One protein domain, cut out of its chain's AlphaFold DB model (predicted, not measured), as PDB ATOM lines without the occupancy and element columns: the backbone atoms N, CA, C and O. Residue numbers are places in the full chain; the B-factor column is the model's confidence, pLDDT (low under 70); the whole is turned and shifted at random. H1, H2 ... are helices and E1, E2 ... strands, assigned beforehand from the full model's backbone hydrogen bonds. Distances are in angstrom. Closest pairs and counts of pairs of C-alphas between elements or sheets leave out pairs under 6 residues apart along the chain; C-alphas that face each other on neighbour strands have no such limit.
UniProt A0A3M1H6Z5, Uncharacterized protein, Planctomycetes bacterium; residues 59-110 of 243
ATOM      1  N   HIS A  59     -28.901 -24.436  -9.392       92.94
ATOM      2  CA  HIS A  59     -28.276 -25.217  -8.329       92.94
ATOM      3  C   HIS A  59     -29.048 -25.076  -7.020       92.94
ATOM      4  O   HIS A  59     -29.427 -26.088  -6.438       92.94
ATOM      5  N   THR A  60     -29.361 -23.843  -6.608       92.44
ATOM      6  CA  THR A  60     -30.062 -23.580  -5.347       92.44
ATOM      7  C   THR A  60     -31.440 -24.239  -5.320       92.44
ATOM      8  O   THR A  60     -31.813 -24.843  -4.318       92.44
ATOM      9  N   ILE A  61     -32.170 -24.206  -6.442       93.75
ATOM     10  CA  ILE A  61     -33.467 -24.884  -6.570       93.75
ATOM     11  C   ILE A  61     -33.293 -26.398  -6.395       93.75
ATOM     12  O   ILE A  61     -33.983 -27.028  -5.593       93.75
ATOM     13  N   THR A  62     -32.358 -27.001  -7.133       93.69
ATOM     14  CA  THR A  62     -32.141 -28.455  -7.079       93.69
ATOM     15  C   THR A  62     -31.599 -28.926  -5.735       93.69
ATOM     16  O   THR A  62     -31.963 -30.005  -5.266       93.69
ATOM     17  N   GLU A  63     -30.796 -28.095  -5.074       93.94
ATOM     18  CA  GLU A  63     -30.310 -28.332  -3.726       93.94
ATOM     19  C   GLU A  63     -31.473 -28.316  -2.721       93.94
ATOM     20  O   GLU A  63     -31.605 -29.249  -1.924       93.94
ATOM     21  N   ASN A  64     -32.354 -27.312  -2.789       93.56
ATOM     22  CA  ASN A  64     -33.542 -27.219  -1.938       93.56
ATOM     23  C   ASN A  64     -34.472 -28.426  -2.132       93.56
ATOM     24  O   ASN A  64     -34.899 -29.027  -1.148       93.56
ATOM     25  N   ILE A  65     -34.712 -28.851  -3.377       93.75
ATOM     26  CA  ILE A  65     -35.477 -30.071  -3.677       93.75
ATOM     27  C   ILE A  65     -34.826 -31.296  -3.026       93.75
ATOM     28  O   ILE A  65     -35.493 -32.056  -2.325       93.75
ATOM     29  N   SER A  66     -33.517 -31.471  -3.218       92.75
ATOM     30  CA  SER A  66     -32.757 -32.568  -2.614       92.75
ATOM     31  C   SER A  66     -32.851 -32.560  -1.079       92.75
ATOM     32  O   SER A  66     -33.034 -33.615  -0.466       92.75
ATOM     33  N   ARG A  67     -32.789 -31.377  -0.448       92.25
ATOM     34  CA  ARG A  67     -32.939 -31.216   1.006       92.25
ATOM     35  C   ARG A  67     -34.336 -31.632   1.472       92.25
ATOM     36  O   ARG A  67     -34.445 -32.442   2.386       92.25
ATOM     37  N   VAL A  68     -35.390 -31.163   0.802       91.62
ATOM     38  CA  VAL A  68     -36.780 -31.514   1.142       91.62
ATOM     39  C   VAL A  68     -37.037 -33.016   0.990       91.62
ATOM     40  O   VAL A  68     -37.715 -33.610   1.828       91.62
ATOM     41  N   ILE A  69     -36.490 -33.654  -0.052       89.62
ATOM     42  CA  ILE A  69     -36.594 -35.110  -0.218       89.62
ATOM     43  C   ILE A  69     -35.910 -35.825   0.949       89.62
ATOM     44  O   ILE A  69     -36.485 -36.749   1.516       89.62
ATOM     45  N   PHE A  70     -34.711 -35.392   1.344       90.56
ATOM     46  CA  PHE A  70     -33.982 -35.989   2.463       90.56
ATOM     47  C   PHE A  70     -34.752 -35.862   3.786       90.56
ATOM     48  O   PHE A  70     -34.962 -36.859   4.473       90.56
ATOM     49  N   GLU A  71     -35.267 -34.670   4.088       89.38
ATOM     50  CA  GLU A  71     -36.051 -34.404   5.302       89.38
ATOM     51  C   GLU A  71     -37.338 -35.241   5.365       89.38
ATOM     52  O   GLU A  71     -37.713 -35.731   6.431       89.38
ATOM     53  N   LYS A  72     -38.008 -35.450   4.222       86.88
ATOM     54  CA  LYS A  72     -39.251 -36.233   4.152       86.88
ATOM     55  C   LYS A  72     -39.030 -37.742   4.122       86.88
ATOM     56  O   LYS A  72     -39.858 -38.474   4.649       86.88
ATOM     57  N   SER A  73     -37.939 -38.196   3.515       82.25
ATOM     58  CA  SER A  73     -37.673 -39.621   3.287       82.25
ATOM     59  C   SER A  73     -37.113 -40.357   4.504       82.25
ATOM     60  O   SER A  73     -36.981 -41.573   4.460       82.25
ATOM     61  N   ARG A  74     -36.733 -39.652   5.583       78.94
ATOM     62  CA  ARG A  74     -36.099 -40.239   6.788       78.94
ATOM     63  C   ARG A  74     -34.873 -41.123   6.483       78.94
ATOM     64  O   ARG A  74     -34.427 -41.886   7.342       78.94
ATOM     65  N   GLN A  75     -34.323 -41.023   5.275       78.31
ATOM     66  CA  GLN A  75     -33.193 -41.817   4.822       78.31
ATOM     67  C   GLN A  75     -31.904 -41.322   5.469       78.31
ATOM     68  O   GLN A  75     -31.772 -40.161   5.846       78.31
ATOM     69  N   ARG A  76     -30.904 -42.206   5.559       75.25
ATOM     70  CA  ARG A  76     -29.561 -41.821   6.026       75.25
ATOM     71  C   ARG A  76     -28.772 -41.020   4.993       75.25
ATOM     72  O   ARG A  76     -27.840 -40.318   5.369       75.25
ATOM     73  N   TYR A  77     -29.127 -41.133   3.714       75.56
ATOM     74  CA  TYR A  77     -28.379 -40.534   2.613       75.56
ATOM     75  C   TYR A  77     -29.245 -39.558   1.827       75.56
ATOM     76  O   TYR A  77     -30.374 -39.866   1.444       75.56
ATOM     77  N   ARG A  78     -28.683 -38.378   1.569       83.75
ATOM     78  CA  ARG A  78     -29.285 -37.351   0.723       83.75
ATOM     79  C   ARG A  78     -29.164 -37.758  -0.742       83.75
ATOM     80  O   ARG A  78     -28.105 -38.202  -1.180       83.75
ATOM     81  N   ILE A  79     -30.240 -37.582  -1.506       85.38
ATOM     82  CA  ILE A  79     -30.191 -37.780  -2.957       85.38
ATOM     83  C   ILE A  79     -29.334 -36.666  -3.574       85.38
ATOM     84  O   ILE A  79     -29.645 -35.500  -3.327       85.38
ATOM     85  N   PRO A  80     -28.304 -36.980  -4.380       87.56
ATOM     86  CA  PRO A  80     -27.490 -35.959  -5.037       87.56
ATOM     87  C   PRO A  80     -28.340 -35.031  -5.905       87.56
ATOM     88  O   PRO A  80     -29.234 -35.490  -6.623       87.56
ATOM     89  N   GLU A  81     -28.049 -33.734  -5.878       89.06
ATOM     90  CA  GLU A  81     -28.767 -32.731  -6.662       89.06
ATOM     91  C   GLU A  81     -28.658 -32.978  -8.175       89.06
ATOM     92  O   GLU A  81     -29.613 -32.693  -8.900       89.06
ATOM     93  N   GLN A  82     -27.570 -33.597  -8.657       88.88
ATOM     94  CA  GLN A  82     -27.413 -33.967 -10.071       88.88
ATOM     95  C   GLN A  82     -28.552 -34.873 -10.556       88.88
ATOM     96  O   GLN A  82     -29.040 -34.681 -11.667       88.88
ATOM     97  N   ARG A  83     -29.067 -35.784  -9.714       89.75
ATOM     98  CA  ARG A  83     -30.209 -36.639 -10.098       89.75
ATOM     99  C   ARG A  83     -31.494 -35.840 -10.306       89.75
ATOM    100  O   ARG A  83     -32.347 -36.246 -11.091       89.75
ATOM    101  N   VAL A  84     -31.654 -34.722  -9.596       91.00
ATOM    102  CA  VAL A  84     -32.765 -33.786  -9.818       91.00
ATOM    103  C   VAL A  84     -32.510 -33.000 -11.104       91.00
ATOM    104  O   VAL A  84     -33.396 -32.911 -11.950       91.00
ATOM    105  N   MET A  85     -31.289 -32.490 -11.298       89.25
ATOM    106  CA  MET A  85     -30.909 -31.729 -12.495       89.25
ATOM    107  C   MET A  85     -31.083 -32.510 -13.801       89.25
ATOM    108  O   MET A  85     -31.521 -31.925 -14.785       89.25
ATOM    109  N   GLU A  86     -30.771 -33.806 -13.830       88.88
ATOM    110  CA  GLU A  86     -30.925 -34.664 -15.017       88.88
ATOM    111  C   GLU A  86     -32.386 -34.819 -15.462       88.88
ATOM    112  O   GLU A  86     -32.666 -35.050 -16.640       88.88
ATOM    113  N   LYS A  87     -33.325 -34.664 -14.524       90.19
ATOM    114  CA  LYS A  87     -34.762 -34.827 -14.754       90.19
ATOM    115  C   LYS A  87     -35.438 -33.568 -15.288       90.19
ATOM    116  O   LYS A  87     -36.356 -33.672 -16.104       90.19
ATOM    117  N   LEU A  88     -34.965 -32.383 -14.890       88.62
ATOM    118  CA  LEU A  88     -35.588 -31.104 -15.260       88.62
ATOM    119  C   LEU A  88     -35.686 -30.877 -16.782       88.62
ATOM    120  O   LEU A  88     -36.775 -30.533 -17.234       88.62
ATOM    121  N   PRO A  89     -34.642 -31.125 -17.606       84.00
ATOM    122  CA  PRO A  89     -34.735 -30.953 -19.059       84.00
ATOM    123  C   PRO A  89     -35.780 -31.855 -19.730       84.00
ATOM    124  O   PRO A  89     -36.202 -31.573 -20.845       84.00
ATOM    125  N   ARG A  90     -36.183 -32.944 -19.063       87.38
ATOM    126  CA  ARG A  90     -37.160 -33.926 -19.557       87.38
ATOM    127  C   ARG A  90     -38.566 -33.685 -19.005       87.38
ATOM    128  O   ARG A  90     -39.453 -34.502 -19.231       87.38
ATOM    129  N   ASN A  91     -38.774 -32.598 -18.255       87.56
ATOM    130  CA  ASN A  91     -40.003 -32.323 -17.505       87.56
ATOM    131  C   ASN A  91     -40.402 -33.453 -16.530       87.56
ATOM    132  O   ASN A  91     -41.570 -33.588 -16.149       87.56
ATOM    133  N   GLU A  92     -39.432 -34.259 -16.096       93.50
ATOM    134  CA  GLU A  92     -39.643 -35.311 -15.109       93.50
ATOM    135  C   GLU A  92     -39.569 -34.717 -13.700       93.50
ATOM    136  O   GLU A  92     -38.572 -34.111 -13.320       93.50
ATOM    137  N   THR A  93     -40.608 -34.927 -12.889       94.88
ATOM    138  CA  THR A  93     -40.634 -34.465 -11.486       94.88
ATOM    139  C   THR A  93     -40.694 -35.596 -10.474       94.88
ATOM    140  O   THR A  93     -40.826 -35.366  -9.278       94.88
ATOM    141  N   ARG A  94     -40.587 -36.840 -10.944       94.62
ATOM    142  CA  ARG A  94     -40.641 -38.038 -10.110       94.62
ATOM    143  C   ARG A  94     -39.255 -38.632  -9.953       94.62
ATOM    144  O   ARG A  94     -38.571 -38.880 -10.950       94.62
ATOM    145  N   ILE A  95     -38.854 -38.888  -8.715       91.56
ATOM    146  CA  ILE A  95     -37.570 -39.499  -8.383       91.56
ATOM    147  C   ILE A  95     -37.762 -40.664  -7.423       91.56
ATOM    148  O   ILE A  95     -38.529 -40.581  -6.468       91.56
ATOM    149  N   GLU A  96     -37.073 -41.763  -7.699       90.25
ATOM    150  CA  GLU A  96     -37.061 -42.912  -6.807       90.25
ATOM    151  C   GLU A  96     -36.134 -42.646  -5.620       90.25
ATOM    152  O   GLU A  96     -34.949 -42.320  -5.781       90.25
ATOM    153  N   VAL A  97     -36.709 -42.799  -4.434       88.62
ATOM    154  CA  VAL A  97     -36.064 -42.694  -3.138       88.62
ATOM    155  C   VAL A  97     -35.942 -44.113  -2.571       88.62
ATOM    156  O   VAL A  97     -36.964 -44.730  -2.253       88.62
ATOM    157  N   PRO A  98     -34.719 -44.660  -2.452       82.69
ATOM    158  CA  PRO A  98     -34.521 -46.005  -1.927       82.69
ATOM    159  C   PRO A  98     -35.203 -46.179  -0.567       82.69
ATOM    160  O   PRO A  98     -35.011 -45.363   0.327       82.69
ATOM    161  N   GLY A  99     -36.017 -47.226  -0.428       83.12
ATOM    162  CA  GLY A  99     -36.740 -47.536   0.811       83.12
ATOM    163  C   GLY A  99     -38.043 -46.760   1.049       83.12
ATOM    164  O   GLY A  99     -38.829 -47.201   1.877       83.12
ATOM    165  N   GLU A 100     -38.318 -45.679   0.309       85.06
ATOM    166  CA  GLU A 100     -39.517 -44.829   0.494       85.06
ATOM    167  C   GLU A 100     -40.422 -44.770  -0.748       85.06
ATOM    168  O   GLU A 100     -41.560 -44.307  -0.681       85.06
ATOM    169  N   GLY A 101     -39.936 -45.246  -1.897       88.12
ATOM    170  CA  GLY A 101     -40.684 -45.262  -3.152       88.12
ATOM    171  C   GLY A 101     -40.475 -44.001  -3.989       88.12
ATOM    172  O   GLY A 101     -39.392 -43.422  -4.015       88.12
ATOM    173  N   VAL A 102     -41.492 -43.597  -4.752       92.75
ATOM    174  CA  VAL A 102     -41.382 -42.488  -5.712       92.75
ATOM    175  C   VAL A 102     -41.836 -41.179  -5.075       92.75
ATOM    176  O   VAL A 102     -42.981 -41.050  -4.651       92.75
ATOM    177  N   PHE A 103     -40.957 -40.180  -5.079       92.06
ATOM    178  CA  PHE A 103     -41.253 -38.823  -4.637       92.06
ATOM    179  C   PHE A 103     -41.533 -37.910  -5.835       92.06
ATOM    180  O   PHE A 103     -40.720 -37.839  -6.759       92.06
ATOM    181  N   ASP A 104     -42.654 -37.186  -5.812       94.38
ATOM    182  CA  ASP A 104     -42.952 -36.126  -6.782       94.38
ATOM    183  C   ASP A 104     -42.531 -34.763  -6.222       94.38
ATOM    184  O   ASP A 104     -43.147 -34.230  -5.296       94.38
ATOM    185  N   PHE A 105     -41.463 -34.197  -6.778       94.56
ATOM    186  CA  PHE A 105     -40.922 -32.911  -6.351       94.56
ATOM    187  C   PHE A 105     -41.531 -31.708  -7.075       94.56
ATOM    188  O   PHE A 105     -41.107 -30.582  -6.810       94.56
ATOM    189  N   ARG A 106     -42.536 -31.900  -7.943       95.88
ATOM    190  CA  ARG A 106     -43.195 -30.798  -8.662       95.88
ATOM    191  C   ARG A 106     -43.656 -29.653  -7.753       95.88
ATOM    192  O   ARG A 106     -43.314 -28.521  -8.067       95.88
ATOM    193  N   PRO A 107     -44.310 -29.891  -6.596       95.25
ATOM    194  CA  PRO A 107     -44.753 -28.787  -5.740       95.25
ATOM    195  C   PRO A 107     -43.600 -27.932  -5.199       95.25
ATOM    196  O   PRO A 107     -43.746 -26.725  -5.035       95.25
ATOM    197  N   VAL A 108     -42.450 -28.558  -4.923       95.06
ATOM    198  CA  VAL A 108     -41.252 -27.858  -4.439       95.06
ATOM    199  C   VAL A 108     -40.626 -27.060  -5.580       95.06
ATOM    200  O   VAL A 108     -40.321 -25.886  -5.403       95.06
ATOM    201  N   LEU A 109     -40.496 -27.677  -6.758       95.62
ATOM    202  CA  LEU A 109     -39.997 -27.017  -7.962       95.62
ATOM    203  C   LEU A 109     -40.840 -25.788  -8.320       95.62
ATOM    204  O   LEU A 109     -40.282 -24.717  -8.529       95.62
ATOM    205  N   ASP A 110     -42.166 -25.925  -8.348       95.69
ATOM    206  CA  ASP A 110     -43.079 -24.839  -8.711       95.69
ATOM    207  C   ASP A 110     -42.983 -23.661  -7.731       95.69
ATOM    208  O   ASP A 110     -43.042 -22.503  -8.149       95.69
TER     209      ASP A 110
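Overview. This is residues 59 to 110 of the 243 residues of an uncharacterized protein of Planctomycetes bacterium (UniProt A0A3M1H6Z5). One helix of 15 residues, H1, makes one side of a small rounded body, and a two-stranded hairpin, E1 and E2, lies across from it, nearest to its residues 69 to 73. The short helix H2 packs on H1, and after the hairpin the short helix H3 comes back near residues 61 to 65 of H1, well away from H2. The printed part has 52 residues, with three named helices and two named strands in the order H1, H2, E1, E2, H3; the sheet, in the order E1 - E2, is antiparallel, and the class is mixed, helices and strands. The whole is compact, with a radius of gyration of the C-alphas of 9.9 A, and spans 27 by 20 by 18 A.

Arrangement. H1, residues 59 to 73, touches H2, residues 81 to 85, where the closest C-alphas, those of Thr 62 and Glu 81, are 5.5 A apart. The closest C-alphas of H2 and E1, residues 94 to 97, are those of Val 84 and Ile 95, at 7.6 A. E1 and E2, residues 101 to 104, form a hairpin of antiparallel strands, with 145 degrees between their directions. Across this pair N 95 and O 103 are 2.9 A apart and N 103 and O 95 are 2.8 A apart, both within hydrogen-bond range. The closest C-alphas of H1 and E2 are those of Ile 69 and Phe 103, at 7.4 A; those of H1 and E1 are Ser 73 and Val 97, at 7.3 A. H3, residues 106 to 110, only just touches H1, with 3 pairs of C-alphas within 8 A, made by residues 61 to 65 of H1 alone; the closest are those of Ile 65 and Val 108, at 6.2 A. H2 is apart from E2 and from H3. In H1, H2 and H3 every O i to N i+4 pair is within hydrogen-bond range.

Along the chain. H1 begins at C-alpha 59, at (-28.276, -25.217, -8.329), and measures 20.8 A to C-alpha 73, at (-37.673, -39.621, 3.287). H2 measures 6.3 A, E1 9.6 A and E2 10.1 A. H3 measures 6.0 A and ends at C-alpha 110, at (-43.079, -24.839, -8.711).

Size, cuts and confidence. The two C-alphas farthest apart, those of Arg 76 and Arg 90, are 27.8 A from each other. The printed part has no cut. The links E1 to E2 and E2 to H3 are tight, those from H1 to H2 and from H2 to E1 are short, and no link is long. The mean pLDDT of the printed part is 89.5, and no printed residue is under 70.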